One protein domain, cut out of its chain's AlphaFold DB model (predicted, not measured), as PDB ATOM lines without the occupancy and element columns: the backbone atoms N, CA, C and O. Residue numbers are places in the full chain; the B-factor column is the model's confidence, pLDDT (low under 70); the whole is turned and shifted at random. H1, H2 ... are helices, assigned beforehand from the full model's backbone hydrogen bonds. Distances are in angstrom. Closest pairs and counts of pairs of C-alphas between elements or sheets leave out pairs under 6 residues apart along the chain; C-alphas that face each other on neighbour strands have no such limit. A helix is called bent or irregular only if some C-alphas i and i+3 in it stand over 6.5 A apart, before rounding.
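Overview. This is residues 2 to 60 of the 385 residues of the protein "DsbC domain-containing protein" of Halothiobacillus sp. 13-55-253 (UniProt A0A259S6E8). A long helix, H3, and a shorter helix, H2, meet near their ends as an L; the very short H1 sits in the angle between them, and a long loop, residues 6 to 24, runs out from H1 and folds back to H2. Residues 51 to 60, including the far part of H3, stick out. The printed part has 59 residues with three named helices, in the order H1, H2, H3, and no named strand; the class is all helix. It is only just loose, close to compact, with a radius of gyration of the C-alphas of 12.6 A, and spans 33 by 26 by 16 A.

Along the chain. Find C-alpha 39 at (-20.523, 3.946, 1.698); from there H3, residues 39 to 58, runs 28.3 A to C-alpha 58 at (-22.988, -19.964, -13.157). Before it in the chain comes H2, residues 25 to 34, which runs 14.3 A from its first C-alpha to its last. Go back to the first printed residue, Ala 2, with its C-alpha at (-27.639, -7.929, 1.696): here begins H1, residues 2 to 5. No helix is bent.

Arrangement. Begin at the first residues of H3. There H3 touches H2 with residues 39 to 42 alone; the closest C-alphas are those of Ala 32 and Leu 39, 5.6 A apart. The lines of H2 and H3 stand about perpendicular, at 80 degrees. Look next at Met 46 of H3: its C-alpha is 7.2 A from that of Ala 2, the closest pair of H1 and H3, which are close but not clearly touching. H1 and H2 only just touch, with 3 pairs of C-alphas within 8 A; their closest C-alphas, those of Tyr 5 and Gln 28, are 7.1 A apart. In the backbones of H2 and H3 every O i to N i+4 pair is within hydrogen-bond range; H1, with 4 residues, is too short for such a pair, and its one O i to N i+3 pair is within range.

Size, cuts and confidence. The two C-alphas farthest apart are those of Lys 33 and Arg 60, 34.9 A. Residues 51 to 60, of which 51 to 58 belong to H3, stand free; the body without them spans 34 by 20 by 16 A, with a radius of gyration of 11.4 A. The link from H1 to H2 is long, 19 residues, and you will find its C-alphas 3 to 20 A from the mean of the C-alphas; the link from H2 to H3 is tight, with 4 residues. The printed part has no cut from residue 2 to residue 60. In the B-factor column the mean pLDDT of the printed part is 90.4, and no printed residue is under 70.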
ATOM      1  N   ALA A   2     -27.589  -7.660   3.149       88.38
ATOM      2  CA  ALA A   2     -27.639  -7.929   1.696       88.38
ATOM      3  C   ALA A   2     -29.067  -7.941   1.119       88.38
ATOM      4  O   ALA A   2     -29.325  -7.322   0.094       88.38
ATOM      5  N   GLU A   3     -30.007  -8.575   1.821       89.50
ATOM      6  CA  GLU A   3     -31.428  -8.555   1.460       89.50
ATOM      7  C   GLU A   3     -31.977  -7.127   1.396       89.50
ATOM      8  O   GLU A   3     -32.564  -6.746   0.392       89.50
ATOM      9  N   ARG A   4     -31.676  -6.286   2.396       87.69
ATOM     10  CA  ARG A   4     -32.055  -4.860   2.401       87.69
ATOM     11  C   ARG A   4     -31.407  -4.073   1.257       87.69
ATOM     12  O   ARG A   4     -32.051  -3.197   0.699       87.69
ATOM     13  N   TYR A   5     -30.159  -4.383   0.898       88.81
ATOM     14  CA  TYR A   5     -29.448  -3.709  -0.197       88.81
ATOM     15  C   TYR A   5     -30.108  -3.950  -1.564       88.81
ATOM     16  O   TYR A   5     -30.105  -3.059  -2.412       88.81
ATOM     17  N   TRP A   6     -30.669  -5.145  -1.768       90.19
ATOM     18  CA  TRP A   6     -31.359  -5.536  -3.001       90.19
ATOM     19  C   TRP A   6     -32.889  -5.567  -2.876       90.19
ATOM     20  O   TRP A   6     -33.552  -6.181  -3.713       90.19
ATOM     21  N   SER A   7     -33.450  -4.928  -1.845       87.62
ATOM     22  CA  SER A   7     -34.898  -4.854  -1.602       87.62
ATOM     23  C   SER A   7     -35.601  -6.222  -1.549       87.62
ATOM     24  O   SER A   7     -36.737  -6.375  -1.998       87.62
ATOM     25  N   ILE A   8     -34.927  -7.233  -1.002       89.88
ATOM     26  CA  ILE A   8     -35.488  -8.564  -0.773       89.88
ATOM     27  C   ILE A   8     -36.305  -8.533   0.515       89.88
ATOM     28  O   ILE A   8     -35.792  -8.207   1.585       89.88
ATOM     29  N   THR A   9     -37.581  -8.881   0.405       87.06
ATOM     30  CA  THR A   9     -38.532  -8.944   1.516       87.06
ATOM     31  C   THR A   9     -39.183 -10.323   1.585       87.06
ATOM     32  O   THR A   9     -39.272 -11.033   0.579       87.06
ATOM     33  N   ALA A  10     -39.667 -10.697   2.771       86.88
ATOM     34  CA  ALA A  10     -40.352 -11.971   2.983       86.88
ATOM     35  C   ALA A  10     -41.693 -12.063   2.229       86.88
ATOM     36  O   ALA A  10     -42.068 -13.143   1.786       86.88
ATOM     37  N   SER A  11     -42.397 -10.939   2.060       87.44
ATOM     38  CA  SER A  11     -43.673 -10.865   1.334       87.44
ATOM     39  C   SER A  11     -43.512 -10.773  -0.185       87.44
ATOM     40  O   SER A  11     -44.480 -10.982  -0.909       87.44
ATOM     41  N   GLY A  12     -42.320 -10.423  -0.674       84.62
ATOM     42  CA  GLY A  12     -42.108 -10.074  -2.073       84.62
ATOM     43  C   GLY A  12     -42.630  -8.683  -2.442       84.62
ATOM     44  O   GLY A  12     -43.316  -8.021  -1.664       84.62
ATOM     45  N   THR A  13     -42.263  -8.235  -3.640       80.75
ATOM     46  CA  THR A  13     -42.630  -6.932  -4.213       80.75
ATOM     47  C   THR A  13     -43.472  -7.054  -5.486       80.75
ATOM     48  O   THR A  13     -44.156  -6.101  -5.841       80.75
ATOM     49  N   VAL A  14     -43.456  -8.215  -6.155       82.62
ATOM     50  CA  VAL A  14     -44.257  -8.528  -7.351       82.62
ATOM     51  C   VAL A  14     -44.780  -9.957  -7.223       82.62
ATOM     52  O   VAL A  14     -43.986 -10.887  -7.095       82.62
ATOM     53  N   ASP A  15     -46.102 -10.141  -7.219       88.38
ATOM     54  CA  ASP A  15     -46.771 -11.453  -7.143       88.38
ATOM     55  C   ASP A  15     -46.247 -12.374  -6.023       88.38
ATOM     56  O   ASP A  15     -46.014 -13.570  -6.214       88.38
ATOM     57  N   GLY A  16     -45.987 -11.808  -4.841       87.88
ATOM     58  CA  GLY A  16     -45.447 -12.553  -3.697       87.88
ATOM     59  C   GLY A  16     -43.963 -12.928  -3.816       87.88
ATOM     60  O   GLY A  16     -43.443 -13.678  -2.992       87.88
ATOM     61  N   ARG A  17     -43.252 -12.427  -4.836       87.56
ATOM     62  CA  ARG A  17     -41.816 -12.649  -5.072       87.56
ATOM     63  C   ARG A  17     -41.041 -11.338  -4.995       87.56
ATOM     64  O   ARG A  17     -41.512 -10.289  -5.420       87.56
ATOM     65  N   SER A  18     -39.829 -11.383  -4.452       88.56
ATOM     66  CA  SER A  18     -38.930 -10.223  -4.466       88.56
ATOM     67  C   SER A  18     -38.223 -10.115  -5.815       88.56
ATOM     68  O   SER A  18     -37.571 -11.070  -6.238       88.56
ATOM     69  N   VAL A  19     -38.309  -8.951  -6.467       87.00
ATOM     70  CA  VAL A  19     -37.484  -8.612  -7.639       87.00
ATOM     71  C   VAL A  19     -36.263  -7.819  -7.159       87.00
ATOM     72  O   VAL A  19     -36.425  -6.663  -6.748       87.00
ATOM     73  N   PRO A  20     -35.049  -8.411  -7.181       88.00
ATOM     74  CA  PRO A  20     -33.857  -7.752  -6.667       88.00
ATOM     75  C   PRO A  20     -33.563  -6.469  -7.445       88.00
ATOM     76  O   PRO A  20     -33.366  -6.512  -8.660       88.00
ATOM     77  N   HIS A  21     -33.479  -5.337  -6.755       87.38
ATOM     78  CA  HIS A  21     -33.060  -4.069  -7.351       87.38
ATOM     79  C   HIS A  21     -32.251  -3.259  -6.348       87.38
ATOM     80  O   HIS A  21     -32.429  -3.375  -5.139       87.38
ATOM     81  N   GLN A  22     -31.325  -2.453  -6.854       86.12
ATOM     82  CA  GLN A  22     -30.512  -1.588  -6.013       86.12
ATOM     83  C   GLN A  22     -31.289  -0.298  -5.728       86.12
ATOM     84  O   GLN A  22     -31.716   0.375  -6.665       86.12
ATOM     85  N   GLY A  23     -31.461   0.037  -4.448       79.69
ATOM     86  CA  GLY A  23     -32.033   1.323  -4.042       79.69
ATOM     87  C   GLY A  23     -31.162   2.504  -4.481       79.69
ATOM     88  O   GLY A  23     -29.972   2.341  -4.775       79.69
ATOM     89  N   ASP A  24     -31.745   3.698  -4.515       85.81
ATOM     90  CA  ASP A  24     -31.028   4.923  -4.870       85.81
ATOM     91  C   ASP A  24     -29.906   5.281  -3.866       85.81
ATOM     92  O   ASP A  24     -29.638   4.580  -2.882       85.81
ATOM     93  N   ALA A  25     -29.205   6.388  -4.127       87.88
ATOM     94  CA  ALA A  25     -28.098   6.834  -3.287       87.88
ATOM     95  C   ALA A  25     -28.520   7.130  -1.834       87.88
ATOM     96  O   ALA A  25     -27.731   6.898  -0.916       87.88
ATOM     97  N   ALA A  26     -29.750   7.603  -1.609       87.81
ATOM     98  CA  ALA A  26     -30.251   7.904  -0.273       87.81
ATOM     99  C   ALA A  26     -30.507   6.613   0.517       87.81
ATOM    100  O   ALA A  26     -30.080   6.500   1.670       87.81
ATOM    101  N   VAL A  27     -31.111   5.607  -0.122       86.31
ATOM    102  CA  VAL A  27     -31.331   4.279   0.472       86.31
ATOM    103  C   VAL A  27     -30.003   3.609   0.830       86.31
ATOM    104  O   VAL A  27     -29.857   3.050   1.920       86.31
ATOM    105  N   GLN A  28     -29.000   3.698  -0.046       88.50
ATOM    106  CA  GLN A  28     -27.676   3.131   0.227       88.50
ATOM    107  C   GLN A  28     -26.947   3.856   1.362       88.50
ATOM    108  O   GLN A  28     -26.303   3.201   2.183       88.50
ATOM    109  N   ALA A  29     -27.053   5.185   1.437       90.19
ATOM    110  CA  ALA A  29     -26.462   5.966   2.519       90.19
ATOM    111  C   ALA A  29     -27.101   5.637   3.878       90.19
ATOM    112  O   ALA A  29     -26.386   5.473   4.868       90.19
ATOM    113  N   ALA A  30     -28.429   5.479   3.920       90.94
ATOM    114  CA  ALA A  30     -29.146   5.053   5.120       90.94
ATOM    115  C   ALA A  30     -28.712   3.648   5.567       90.94
ATOM    116  O   ALA A  30     -28.369   3.452   6.729       90.94
ATOM    117  N   LEU A  31     -28.627   2.691   4.637       91.88
ATOM    118  CA  LEU A  31     -28.164   1.338   4.949       91.88
ATOM    119  C   LEU A  31     -26.710   1.316   5.442       91.88
ATOM    120  O   LEU A  31     -26.398   0.592   6.382       91.88
ATOM    121  N   ALA A  32     -25.819   2.104   4.832       93.56
ATOM    122  CA  ALA A  32     -24.431   2.213   5.279       93.56
ATOM    123  C   ALA A  32     -24.358   2.722   6.728       93.56
ATOM    124  O   ALA A  32     -23.637   2.149   7.544       93.56
ATOM    125  N   LYS A  33     -25.160   3.743   7.057       94.44
ATOM    126  CA  LYS A  33     -25.270   4.293   8.412       94.44
ATOM    127  C   LYS A  33     -25.798   3.260   9.413       94.44
ATOM    128  O   LYS A  33     -25.180   3.091  10.460       94.44
ATOM    129  N   ASP A  34     -26.891   2.569   9.089       94.25
ATOM    130  CA  ASP A  34     -27.506   1.547   9.953       94.25
ATOM    131  C   ASP A  34     -26.544   0.395  10.269       94.25
ATOM    132  O   ASP A  34     -26.542  -0.141  11.373       94.25
ATOM    133  N   GLU A  35     -25.723   0.009   9.293       93.62
ATOM    134  CA  GLU A  35     -24.755  -1.083   9.421       93.62
ATOM    135  C   GLU A  35     -23.405  -0.601   9.997       93.62
ATOM    136  O   GLU A  35     -22.468  -1.390  10.119       93.62
ATOM    137  N   GLY A  36     -23.277   0.689  10.341       94.88
ATOM    138  CA  GLY A  36     -22.057   1.269  10.914       94.88
ATOM    139  C   GLY A  36     -20.863   1.285   9.953       94.88
ATOM    140  O   GLY A  36     -19.715   1.192  10.388       94.88
ATOM    141  N   MET A  37     -21.110   1.369   8.643       94.88
ATOM    142  CA  MET A  37     -20.093   1.311   7.590       94.88
ATOM    143  C   MET A  37     -20.037   2.612   6.781       94.88
ATOM    144  O   MET A  37     -21.029   3.317   6.614       94.88
ATOM    145  N   SER A  38     -18.877   2.913   6.190       95.56
ATOM    146  CA  SER A  38     -18.801   3.935   5.142       95.56
ATOM    147  C   SER A  38     -19.424   3.416   3.837       95.56
ATOM    148  O   SER A  38     -19.405   2.214   3.557       95.56
ATOM    149  N   LEU A  39     -19.943   4.317   2.996       90.69
ATOM    150  CA  LEU A  39     -20.523   3.946   1.698       90.69
ATOM    151  C   LEU A  39     -19.535   3.183   0.779       90.69
ATOM    152  O   LEU A  39     -19.950   2.194   0.161       90.69
ATOM    153  N   PRO A  40     -18.231   3.536   0.718       94.81
ATOM    154  CA  PRO A  40     -17.244   2.729  -0.002       94.81
ATOM    155  C   PRO A  40     -17.093   1.308   0.561       94.81
ATOM    156  O   PRO A  40     -17.010   0.350  -0.207       94.81
ATOM    157  N   ALA A  41     -17.108   1.145   1.889       94.75
ATOM    158  CA  ALA A  41     -16.981  -0.165   2.524       94.75
ATOM    159  C   ALA A  41     -18.219  -1.047   2.282       94.75
ATOM    160  O   ALA A  41     -18.075  -2.236   1.985       94.75
ATOM    161  N   LEU A  42     -19.425  -0.465   2.331       92.50
ATOM    162  CA  LEU A  42     -20.662  -1.149   1.944       92.50
ATOM    163  C   LEU A  42     -20.590  -1.604   0.478       92.50
ATOM    164  O   LEU A  42     -20.830  -2.777   0.190       92.50
ATOM    165  N   THR A  43     -20.189  -0.711  -0.432       91.06
ATOM    166  CA  THR A  43     -20.043  -1.009  -1.869       91.06
ATOM    167  C   THR A  43     -19.078  -2.169  -2.114       91.06
ATOM    168  O   THR A  43     -19.421  -3.119  -2.821       91.06
ATOM    169  N   ALA A  44     -17.895  -2.146  -1.492       94.25
ATOM    170  CA  ALA A  44     -16.904  -3.216  -1.619       94.25
ATOM    171  C   ALA A  44     -17.438  -4.561  -1.094       94.25
ATOM    172  O   ALA A  44     -17.289  -5.599  -1.745       94.25
ATOM    173  N   LYS A  45     -18.133  -4.548   0.052       94.25
ATOM    174  CA  LYS A  45     -18.751  -5.749   0.630       94.25
ATOM    175  C   LYS A  45     -19.857  -6.308  -0.268       94.25
ATOM    176  O   LYS A  45     -19.919  -7.519  -0.474       94.25
ATOM    177  N   MET A  46     -20.693  -5.448  -0.855       93.00
ATOM    178  CA  MET A  46     -21.732  -5.859  -1.807       93.00
ATOM    179  C   MET A  46     -21.152  -6.382  -3.120       93.00
ATOM    180  O   MET A  46     -21.703  -7.324  -3.685       93.00
ATOM    181  N   ALA A  47     -20.028  -5.838  -3.596       93.25
ATOM    182  CA  ALA A  47     -19.316  -6.371  -4.756       93.25
ATOM    183  C   ALA A  47     -18.807  -7.801  -4.503       93.25
ATOM    184  O   ALA A  47     -19.007  -8.678  -5.343       93.25
ATOM    185  N   ALA A  48     -18.246  -8.074  -3.320       95.69
ATOM    186  CA  ALA A  48     -17.819  -9.422  -2.942       95.69
ATOM    187  C   ALA A  48     -18.995 -10.414  -2.867       95.69
ATOM    188  O   ALA A  48     -18.893 -11.540  -3.355       95.69
ATOM    189  N   ILE A  49     -20.137 -10.001  -2.299       94.12
ATOM    190  CA  ILE A  49     -21.356 -10.827  -2.277       94.12
ATOM    191  C   ILE A  49     -21.876 -11.063  -3.699       94.12
ATOM    192  O   ILE A  49     -22.205 -12.197  -4.036       94.12
ATOM    193  N   ARG A  50     -21.889 -10.033  -4.552       93.06
ATOM    194  CA  ARG A  50     -22.274 -10.151  -5.966       93.06
ATOM    195  C   ARG A  50     -21.401 -11.166  -6.700       93.06
ATOM    196  O   ARG A  50     -21.944 -11.974  -7.438       93.06
ATOM    197  N   GLY A  51     -20.094 -11.192  -6.432       95.62
ATOM    198  CA  GLY A  51     -19.186 -12.216  -6.955       95.62
ATOM    199  C   GLY A  51     -19.588 -13.636  -6.543       95.62
ATOM    200  O   GLY A  51     -19.667 -14.519  -7.389       95.62
ATOM    201  N   LYS A  52     -19.939 -13.853  -5.267       95.31
ATOM    202  CA  LYS A  52     -20.439 -15.161  -4.792       95.31
ATOM    203  C   LYS A  52     -21.767 -15.553  -5.448       95.31
ATOM    204  O   LYS A  52     -21.944 -16.710  -5.821       95.31
ATOM    205  N   LEU A  53     -22.692 -14.601  -5.595       91.56
ATOM    206  CA  LEU A  53     -23.979 -14.819  -6.267       91.56
ATOM    207  C   LEU A  53     -23.798 -15.130  -7.759       91.56
ATOM    208  O   LEU A  53     -24.513 -15.977  -8.287       91.56
ATOM    209  N   GLU A  54     -22.835 -14.485  -8.420       92.25
ATOM    210  CA  GLU A  54     -22.459 -14.760  -9.808       92.25
ATOM    211  C   GLU A  54     -21.915 -16.186  -9.949       92.25
ATOM    212  O   GLU A  54     -22.421 -16.951 -10.768       92.25
ATOM    213  N   SER A  55     -20.973 -16.598  -9.091       95.31
ATOM    214  CA  SER A  55     -20.459 -17.977  -9.078       95.31
ATOM    215  C   SER A  55     -21.569 -19.005  -8.845       95.31
ATOM    216  O   SER A  55     -21.637 -20.006  -9.550       95.31
ATOM    217  N   ALA A  56     -22.489 -18.744  -7.912       93.62
ATOM    218  CA  ALA A  56     -23.650 -19.609  -7.696       93.62
ATOM    219  C   ALA A  56     -24.606 -19.615  -8.903       93.62
ATOM    220  O   ALA A  56     -25.182 -20.648  -9.241       93.62
ATOM    221  N   ARG A  57     -24.781 -18.473  -9.588       90.00
ATOM    222  CA  ARG A  57     -25.597 -18.372 -10.805       90.00
ATOM    223  C   ARG A  57     -25.006 -19.187 -11.951       90.00
ATOM    224  O   ARG A  57     -25.793 -19.805 -12.658       90.00
ATOM    225  N   GLN A  58     -23.684 -19.213 -12.104       92.19
ATOM    226  CA  GLN A  58     -22.988 -19.964 -13.157       92.19
ATOM    227  C   GLN A  58     -23.171 -21.486 -13.049       92.19
ATOM    228  O   GLN A  58     -23.023 -22.181 -14.048       92.19
ATOM    229  N   LEU A  59     -23.540 -22.006 -11.872       94.31
ATOM    230  CA  LEU A  59     -23.878 -23.423 -11.687       94.31
ATOM    231  C   LEU A  59     -25.269 -23.791 -12.228       94.31
ATOM    232  O   LEU A  59     -25.588 -24.972 -12.350       94.31
ATOM    233  N   ARG A  60     -26.123 -22.802 -12.523       91.25
ATOM    234  CA  ARG A  60     -27.443 -23.042 -13.113       91.25
ATOM    235  C   ARG A  60     -27.314 -23.176 -14.630       91.25
ATOM    236  O   ARG A  60     -26.555 -22.412 -15.227       91.25
TER     237      ARG A  60